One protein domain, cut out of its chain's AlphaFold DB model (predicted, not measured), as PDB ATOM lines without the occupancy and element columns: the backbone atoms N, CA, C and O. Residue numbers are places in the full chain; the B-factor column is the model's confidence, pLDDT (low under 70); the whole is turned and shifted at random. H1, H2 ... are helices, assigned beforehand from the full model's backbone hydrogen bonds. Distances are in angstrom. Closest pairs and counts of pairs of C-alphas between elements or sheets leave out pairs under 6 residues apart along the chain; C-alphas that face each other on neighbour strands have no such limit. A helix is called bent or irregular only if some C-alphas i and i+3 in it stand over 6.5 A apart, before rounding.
ATOM      1  N   LEU A   3      20.973   6.493 135.202       44.88
ATOM      2  CA  LEU A   3      20.866   5.139 134.621       44.88
ATOM      3  C   LEU A   3      19.450   4.536 134.709       44.88
ATOM      4  O   LEU A   3      19.013   3.870 133.777       44.88
ATOM      5  N   ASN A   4      18.697   4.826 135.779       59.19
ATOM      6  CA  ASN A   4      17.328   4.310 135.943       59.19
ATOM      7  C   ASN A   4      16.349   4.879 134.904       59.19
ATOM      8  O   ASN A   4      15.302   4.283 134.671       59.19
ATOM      9  N   ASN A   5      16.680   6.010 134.275       82.38
ATOM     10  CA  ASN A   5      15.830   6.606 133.249       82.38
ATOM     11  C   ASN A   5      16.060   5.970 131.869       82.38
ATOM     12  O   ASN A   5      15.119   5.869 131.092       82.38
ATOM     13  N   GLN A   6      17.275   5.493 131.573       88.38
ATOM     14  CA  GLN A   6      17.590   4.873 130.279       88.38
ATOM     15  C   GLN A   6      16.866   3.540 130.091       88.38
ATOM     16  O   GLN A   6      16.278   3.320 129.037       88.38
ATOM     17  N   GLN A   7      16.865   2.676 131.114       92.50
ATOM     18  CA  GLN A   7      16.174   1.388 131.024       92.50
ATOM     19  C   GLN A   7      14.674   1.581 130.800       92.50
ATOM     20  O   GLN A   7      14.117   0.964 129.905       92.50
ATOM     21  N   LYS A   8      14.049   2.514 131.527       93.56
ATOM     22  CA  LYS A   8      12.637   2.844 131.324       93.56
ATOM     23  C   LYS A   8      12.355   3.307 129.891       93.56
ATOM     24  O   LYS A   8      11.379   2.872 129.301       93.56
ATOM     25  N   VAL A   9      13.210   4.162 129.323       93.44
ATOM     26  CA  VAL A   9      13.063   4.603 127.926       93.44
ATOM     27  C   VAL A   9      13.181   3.424 126.959       93.44
ATOM     28  O   VAL A   9      12.406   3.348 126.011       93.44
ATOM     29  N   ILE A  10      14.110   2.495 127.195       95.81
ATOM     30  CA  ILE A  10      14.235   1.269 126.395       95.81
ATOM     31  C   ILE A  10      12.965   0.420 126.506       95.81
ATOM     32  O   ILE A  10      12.431   0.013 125.478       95.81
ATOM     33  N   ASP A  11      12.457   0.208 127.721       95.62
ATOM     34  CA  ASP A  11      11.234  -0.559 127.968       95.62
ATOM     35  C   ASP A  11      10.026   0.088 127.264       95.62
ATOM     36  O   ASP A  11       9.249  -0.596 126.599       95.62
ATOM     37  N   ASP A  12       9.896   1.417 127.338       95.19
ATOM     38  CA  ASP A  12       8.838   2.175 126.666       95.19
ATOM     39  C   ASP A  12       8.946   2.052 125.132       95.19
ATOM     40  O   ASP A  12       7.937   1.838 124.453       95.19
ATOM     41  N   ILE A  13      10.160   2.138 124.569       95.88
ATOM     42  CA  ILE A  13      10.395   1.945 123.129       95.88
ATOM     43  C   ILE A  13      10.038   0.517 122.708       95.88
ATOM     44  O   ILE A  13       9.364   0.346 121.693       95.88
ATOM     45  N   GLU A  14      10.454  -0.499 123.467       97.56
ATOM     46  CA  GLU A  14      10.146  -1.905 123.184       97.56
ATOM     47  C   GLU A  14       8.628  -2.129 123.167       97.56
ATOM     48  O   GLU A  14       8.087  -2.633 122.183       97.56
ATOM     49  N   ILE A  15       7.915  -1.636 124.188       97.62
ATOM     50  CA  ILE A  15       6.449  -1.716 124.266       97.62
ATOM     51  C   ILE A  15       5.790  -1.049 123.050       97.62
ATOM     52  O   ILE A  15       4.814  -1.576 122.507       97.62
ATOM     53  N   ILE A  16       6.286   0.116 122.621       95.50
ATOM     54  CA  ILE A  16       5.764   0.814 121.440       95.50
ATOM     55  C   ILE A  16       6.021  -0.006 120.173       95.50
ATOM     56  O   ILE A  16       5.101  -0.185 119.374       95.50
ATOM     57  N   LEU A  17       7.234  -0.527 119.987       95.75
ATOM     58  CA  LEU A  17       7.589  -1.329 118.818       95.75
ATOM     59  C   LEU A  17       6.739  -2.598 118.722       95.75
ATOM     60  O   LEU A  17       6.231  -2.896 117.644       95.75
ATOM     61  N   GLU A  18       6.517  -3.297 119.834       96.94
ATOM     62  CA  GLU A  18       5.688  -4.505 119.879       96.94
ATOM     63  C   GLU A  18       4.203  -4.221 119.616       96.94
ATOM     64  O   GLU A  18       3.545  -4.962 118.889       96.94
ATOM     65  N   LYS A  19       3.652  -3.150 120.207       97.44
ATOM     66  CA  LYS A  19       2.200  -2.887 120.168       97.44
ATOM     67  C   LYS A  19       1.749  -2.012 119.005       97.44
ATOM     68  O   LYS A  19       0.577  -2.068 118.631       97.44
ATOM     69  N   LYS A  20       2.616  -1.128 118.514       97.38
ATOM     70  CA  LYS A  20       2.279  -0.070 117.545       97.38
ATOM     71  C   LYS A  20       3.191  -0.058 116.317       97.38
ATOM     72  O   LYS A  20       2.802   0.506 115.297       97.38
ATOM     73  N   GLY A  21       4.355  -0.698 116.392       94.12
ATOM     74  CA  GLY A  21       5.292  -0.814 115.281       94.12
ATOM     75  C   GLY A  21       6.182   0.414 115.072       94.12
ATOM     76  O   GLY A  21       6.036   1.459 115.711       94.12
ATOM     77  N   PHE A  22       7.129   0.269 114.141       94.19
ATOM     78  CA  PHE A  22       8.171   1.262 113.863       94.19
ATOM     79  C   PHE A  22       7.628   2.613 113.383       94.19
ATOM     80  O   PHE A  22       8.076   3.642 113.876       94.19
ATOM     81  N   ASN A  23       6.652   2.634 112.469       91.94
ATOM     82  CA  ASN A  23       6.124   3.893 111.926       91.94
ATOM     83  C   ASN A  23       5.507   4.767 113.024       91.94
ATOM     84  O   ASN A  23       5.768   5.961 113.079       91.94
ATOM     85  N   PHE A  24       4.773   4.156 113.959       94.25
ATOM     86  CA  PHE A  24       4.213   4.884 115.093       94.25
ATOM     87  C   PHE A  24       5.308   5.447 116.004       94.25
ATOM     88  O   PHE A  24       5.211   6.594 116.441       94.25
ATOM     89  N   LEU A  25       6.356   4.663 116.290       92.56
ATOM     90  CA  LEU A  25       7.514   5.166 117.029       92.56
ATOM     91  C   LEU A  25       8.118   6.369 116.296       92.56
ATOM     92  O   LEU A  25       8.254   7.433 116.892       92.56
ATOM     93  N   LEU A  26       8.430   6.214 115.008       90.38
ATOM     94  CA  LEU A  26       9.049   7.243 114.181       90.38
ATOM     95  C   LEU A  26       8.245   8.550 114.184       90.38
ATOM     96  O   LEU A  26       8.819   9.608 114.449       90.38
ATOM     97  N   ASP A  27       6.933   8.472 113.968       88.88
ATOM     98  CA  ASP A  27       6.039   9.632 113.979       88.88
ATOM     99  C   ASP A  27       6.100  10.371 115.320       88.88
ATOM    100  O   ASP A  27       6.238  11.595 115.351       88.88
ATOM    101  N   ASN A  28       6.087   9.640 116.439       90.12
ATOM    102  CA  ASN A  28       6.206  10.235 117.772       90.12
ATOM    103  C   ASN A  28       7.584  10.873 117.995       90.12
ATOM    104  O   ASN A  28       7.670  11.983 118.527       90.12
ATOM    105  N   LEU A  29       8.667  10.218 117.562       88.25
ATOM    106  CA  LEU A  29      10.023  10.762 117.690       88.25
ATOM    107  C   LEU A  29      10.189  12.077 116.918       88.25
ATOM    108  O   LEU A  29      10.824  13.007 117.424       88.25
ATOM    109  N   VAL A  30       9.618  12.156 115.711       84.38
ATOM    110  CA  VAL A  30       9.655  13.348 114.853       84.38
ATOM    111  C   VAL A  30       8.748  14.443 115.404       84.38
ATOM    112  O   VAL A  30       9.204  15.575 115.579       84.38
ATOM    113  N   HIS A  31       7.496  14.116 115.730       86.44
ATOM    114  CA  HIS A  31       6.513  15.068 116.246       86.44
ATOM    115  C   HIS A  31       6.994  15.739 117.538       86.44
ATOM    116  O   HIS A  31       6.961  16.965 117.662       86.44
ATOM    117  N   HIS A  32       7.535  14.950 118.471       85.94
ATOM    118  CA  HIS A  32       8.062  15.459 119.737       85.94
ATOM    119  C   HIS A  32       9.509  15.967 119.653       85.94
ATOM    120  O   HIS A  32      10.030  16.480 120.641       85.94
ATOM    121  N   LYS A  33      10.157  15.878 118.482       86.50
ATOM    122  CA  LYS A  33      11.534  16.348 118.239       86.50
ATOM    123  C   LYS A  33      12.573  15.718 119.181       86.50
ATOM    124  O   LYS A  33      13.526  16.387 119.581       86.50
ATOM    125  N   ILE A  34      12.398  14.439 119.525       89.50
ATOM    126  CA  ILE A  34      13.276  13.711 120.462       89.50
ATOM    127  C   ILE A  34      14.233  12.718 119.786       89.50
ATOM    128  O   ILE A  34      15.101  12.166 120.457       89.50
ATOM    129  N   LEU A  35      14.116  12.512 118.469       90.44
ATOM    130  CA  LEU A  35      14.922  11.542 117.714       90.44
ATOM    131  C   LEU A  35      16.427  11.633 118.022       90.44
ATOM    132  O   LEU A  35      17.043  10.640 118.403       90.44
ATOM    133  N   ASN A  36      17.015  12.821 117.886       90.25
ATOM    134  CA  ASN A  36      18.464  12.981 118.012       90.25
ATOM    135  C   ASN A  36      18.953  12.705 119.440       90.25
ATOM    136  O   ASN A  36      20.079  12.253 119.617       90.25
ATOM    137  N   PHE A  37      18.113  12.921 120.459       89.69
ATOM    138  CA  PHE A  37      18.457  12.574 121.840       89.69
ATOM    139  C   PHE A  37      18.624  11.065 122.010       89.69
ATOM    140  O   PHE A  37      19.548  10.630 122.691       89.69
ATOM    141  N   LEU A  38      17.764  10.271 121.364       91.00
ATOM    142  CA  LEU A  38      17.846   8.812 121.417       91.00
ATOM    143  C   LEU A  38      19.054   8.277 120.644       91.00
ATOM    144  O   LEU A  38      19.710   7.350 121.105       91.00
ATOM    145  N   ILE A  39      19.358   8.866 119.483       91.50
ATOM    146  CA  ILE A  39      20.486   8.439 118.641       91.50
ATOM    147  C   ILE A  39      21.839   8.810 119.263       91.50
ATOM    148  O   ILE A  39      22.814   8.083 119.093       91.50
ATOM    149  N   GLU A  40      21.917   9.915 120.002       90.12
ATOM    150  CA  GLU A  40      23.161  10.357 120.642       90.12
ATOM    151  C   GLU A  40      23.444   9.653 121.980       90.12
ATOM    152  O   GLU A  40      24.589   9.665 122.451       90.12
ATOM    153  N   ASP A  41      22.437   9.010 122.581       92.12
ATOM    154  CA  ASP A  41      22.617   8.128 123.732       92.12
ATOM    155  C   ASP A  41      23.143   6.757 123.279       92.12
ATOM    156  O   ASP A  41      22.466   6.005 122.583       92.12
ATOM    157  N   LYS A  42      24.363   6.400 123.701       92.81
ATOM    158  CA  LYS A  42      25.039   5.164 123.264       92.81
ATOM    159  C   LYS A  42      24.263   3.889 123.604       92.81
ATOM    160  O   LYS A  42      24.323   2.928 122.836       92.81
ATOM    161  N   THR A  43      23.593   3.853 124.753       93.50
ATOM    162  CA  THR A  43      22.872   2.663 125.214       93.50
ATOM    163  C   THR A  43      21.617   2.470 124.371       93.50
ATOM    164  O   THR A  43      21.387   1.378 123.853       93.50
ATOM    165  N   ILE A  44      20.852   3.547 124.172       93.62
ATOM    166  CA  ILE A  44      19.636   3.526 123.349       93.62
ATOM    167  C   ILE A  44      19.991   3.258 121.883       93.62
ATOM    168  O   ILE A  44      19.359   2.419 121.248       93.62
ATOM    169  N   PHE A  45      21.047   3.886 121.362       94.94
ATOM    170  CA  PHE A  45      21.558   3.639 120.015       94.94
ATOM    171  C   PHE A  45      21.855   2.157 119.772       94.94
ATOM    172  O   PHE A  45      21.390   1.588 118.788       94.94
ATOM    173  N   LEU A  46      22.603   1.517 120.680       95.50
ATOM    174  CA  LEU A  46      22.969   0.105 120.555       95.50
ATOM    175  C   LEU A  46      21.750  -0.821 120.649       95.50
ATOM    176  O   LEU A  46      21.715  -1.871 120.006       95.50
ATOM    177  N   PHE A  47      20.766  -0.458 121.470       96.81
ATOM    178  CA  PHE A  47      19.497  -1.171 121.536       96.81
ATOM    179  C   PHE A  47      18.747  -1.063 120.199       96.81
ATOM    180  O   PHE A  47      18.450  -2.088 119.587       96.81
ATOM    181  N   LEU A  48      18.537   0.154 119.691       95.19
ATOM    182  CA  LEU A  48      17.851   0.399 118.420       95.19
ATOM    183  C   LEU A  48      18.552  -0.294 117.243       95.19
ATOM    184  O   LEU A  48      17.875  -0.899 116.414       95.19
ATOM    185  N   SER A  49      19.889  -0.288 117.199       96.50
ATOM    186  CA  SER A  49      20.664  -0.924 116.123       96.50
ATOM    187  C   SER A  49      20.520  -2.444 116.083       96.50
ATOM    188  O   SER A  49      20.775  -3.062 115.056       96.50
ATOM    189  N   LYS A  50      20.188  -3.067 117.220       96.94
ATOM    190  CA  LYS A  50      19.936  -4.512 117.315       96.94
ATOM    191  C   LYS A  50      18.464  -4.850 117.115       96.94
ATOM    192  O   LYS A  50      18.154  -5.958 116.690       96.94
ATOM    193  N   ARG A  51      17.576  -3.932 117.503       96.31
ATOM    194  CA  ARG A  51      16.139  -4.181 117.585       96.31
ATOM    195  C   ARG A  51      15.398  -3.919 116.280       96.31
ATOM    196  O   ARG A  51      14.400  -4.592 116.015       96.31
ATOM    197  N   LEU A  52      15.851  -2.931 115.518       95.00
ATOM    198  CA  LEU A  52      15.228  -2.501 114.273       95.00
ATOM    199  C   LEU A  52      15.813  -3.242 113.069       95.00
ATOM    200  O   LEU A  52      16.982  -3.627 113.063       95.00
ATOM    201  N   GLU A  53      15.004  -3.396 112.024       94.25
ATOM    202  CA  GLU A  53      15.495  -3.863 110.727       94.25
ATOM    203  C   GLU A  53      16.473  -2.844 110.122       94.25
ATOM    204  O   GLU A  53      16.389  -1.648 110.407       94.25
ATOM    205  N   GLY A  54      17.377  -3.296 109.243       89.44
ATOM    206  CA  GLY A  54      18.414  -2.431 108.662       89.44
ATOM    207  C   GLY A  54      17.852  -1.146 108.040       89.44
ATOM    208  O   GLY A  54      18.282  -0.055 108.397       89.44
ATOM    209  N   SER A  55      16.805  -1.255 107.217       87.44
ATOM    210  CA  SER A  55      16.148  -0.099 106.582       87.44
ATOM    211  C   SER A  55      15.487   0.863 107.581       87.44
ATOM    212  O   SER A  55      15.483   2.080 107.372       87.44
ATOM    213  N   GLN A  56      14.942   0.343 108.682       92.00
ATOM    214  CA  GLN A  56      14.330   1.142 109.744       92.00
ATOM    215  C   GLN A  56      15.399   1.920 110.513       92.00
ATOM    216  O   GLN A  56      15.263   3.124 110.732       92.00
ATOM    217  N   PHE A  57      16.492   1.249 110.884       92.75
ATOM    218  CA  PHE A  57      17.607   1.894 111.566       92.75
ATOM    219  C   PHE A  57      18.281   2.944 110.674       92.75
ATOM    220  O   PHE A  57      18.493   4.076 111.112       92.75
ATOM    221  N   ASP A  58      18.505   2.625 109.396       85.00
ATOM    222  CA  ASP A  58      19.043   3.554 108.398       85.00
ATOM    223  C   ASP A  58      18.166   4.806 108.246       85.00
ATOM    224  O   ASP A  58      18.685   5.919 108.129       85.00
ATOM    225  N   THR A  59      16.839   4.656 108.325       87.50
ATOM    226  CA  THR A  59      15.896   5.787 108.308       87.50
ATOM    227  C   THR A  59      16.126   6.730 109.493       87.50
ATOM    228  O   THR A  59      16.185   7.949 109.308       87.50
ATOM    229  N   LEU A  60      16.315   6.197 110.706       88.38
ATOM    230  CA  LEU A  60      16.605   7.018 111.890       88.38
ATOM    231  C   LEU A  60      17.940   7.761 111.751       88.38
ATOM    232  O   LEU A  60      18.017   8.957 112.047       88.38
ATOM    233  N   LEU A  61      18.979   7.076 111.263       87.38
ATOM    234  CA  LEU A  61      20.292   7.686 111.033       87.38
ATOM    235  C   LEU A  61      20.228   8.787 109.973       87.38
ATOM    236  O   LEU A  61      20.822   9.855 110.153       87.38
ATOM    237  N   PHE A  62      19.490   8.553 108.888       85.62
ATOM    238  CA  PHE A  62      19.279   9.536 107.834       85.62
ATOM    239  C   PHE A  62      18.603  10.800 108.376       85.62
ATOM    240  O   PHE A  62      19.110  11.902 108.165       85.62
ATOM    241  N   LEU A  63      17.514  10.660 109.136       85.06
ATOM    242  CA  LEU A  63      16.793  11.795 109.719       85.06
ATOM    243  C   LEU A  63      17.630  12.573 110.743       85.06
ATOM    244  O   LEU A  63      17.610  13.810 110.743       85.06
ATOM    245  N   ASN A  64      18.418  11.875 111.567       88.12
ATOM    246  CA  ASN A  64      19.375  12.519 112.467       88.12
ATOM    247  C   ASN A  64      20.399  13.342 111.665       88.12
ATOM    248  O   ASN A  64      20.600  14.528 111.930       88.12
ATOM    249  N   LYS A  65      20.987  12.760 110.609       84.69
ATOM    250  CA  LYS A  65      21.951  13.447 109.734       84.69
ATOM    251  C   LYS A  65      21.345  14.674 109.046       84.69
ATOM    252  O   LYS A  65      21.991  15.721 109.004       84.69
ATOM    253  N   VAL A  66      20.116  14.570 108.538       84.88
ATOM    254  CA  VAL A  66      19.382  15.698 107.937       84.88
ATOM    255  C   VAL A  66      19.179  16.816 108.958       84.88
ATOM    256  O   VAL A  66      19.408  17.983 108.642       84.88
ATOM    257  N   THR A  67      18.813  16.475 110.194       86.81
ATOM    258  CA  THR A  67      18.646  17.465 111.264       86.81
ATOM    259  C   THR A  67      19.963  18.154 111.609       86.81
ATOM    260  O   THR A  67      20.008  19.380 111.715       86.81
ATOM    261  N   MET A  68      21.053  17.396 111.741       86.38
ATOM    262  CA  MET A  68      22.380  17.951 112.016       86.38
ATOM    263  C   MET A  68      22.845  18.889 110.896       86.38
ATOM    264  O   MET A  68      23.351  19.978 111.172       86.38
ATOM    265  N   LEU A  69      22.612  18.511 109.635       86.19
ATOM    266  CA  LEU A  69      22.901  19.361 108.481       86.19
ATOM    267  C   LEU A  69      22.076  20.652 108.513       86.19
ATOM    268  O   LEU A  69      22.642  21.736 108.384       86.19
TER     269      LEU A  69
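This is residues 3 to 69 of the 299 residues of an uncharacterized protein of Sporosarcina sp. PTS2304 (UniProt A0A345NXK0). A long helix H1, bent into two arms, makes a corner; short H2 lies nearest the middle, with H3 beside arm H1a and H4 crossing H2 on the side of arm H1b. H4 and H1b run nearly parallel with few contacts between them. The 67 printed residues hold four named helices, H1, H2, H3, H4 along the chain, and no named strand: class all helix. The whole is compact, radius of gyration of the C-alphas 11.2 A, spanning 31 by 25 by 23 A.

Find C-alpha 3 at (20.866, 5.139, 134.621), where H1, residues 3 to 31, begins. By its hydrogen bonds it was assigned as one helix, but it is bent: C-alphas 19 and 22 are 9.6 A apart. Arm H1a, residues 3 to 19, measures 24.9 A; arm H1b is residues 22 to 31. Next come H2, residues 35 to 40, and H3, residues 42 to 51. H4, residues 54 to 69, runs 22.2 A to C-alpha 69 at (22.901, 19.361, 108.481).

Start at H1a: its residues 13 to 17 alone touch H1b, closest C-alphas Ile 16 and Leu 25, 6.4 A, at a steep tilt of 55 degrees. Its residues 6 to 10 alone touch H3, closest C-alphas Ile 10 and Ile 44, 6.6 A, at a shallow tilt of 22 degrees. Residues 60 to 64 alone of H4 touch H2, closest C-alphas Asn 36 and Asn 64, 5.6 A, about perpendicular at 86 degrees. H1a and H4 are apart. Every O i to N i+4 pair is within hydrogen-bond range in H1b, H2, H3 and H4, and 11 of 13 in H1a.

The C-alphas of Lys 19 and Leu 69, 32.6 A, are the two farthest apart. The printed part has no cut, and its three links are tight. Look for pLDDT under 70 at residues 3 to 4.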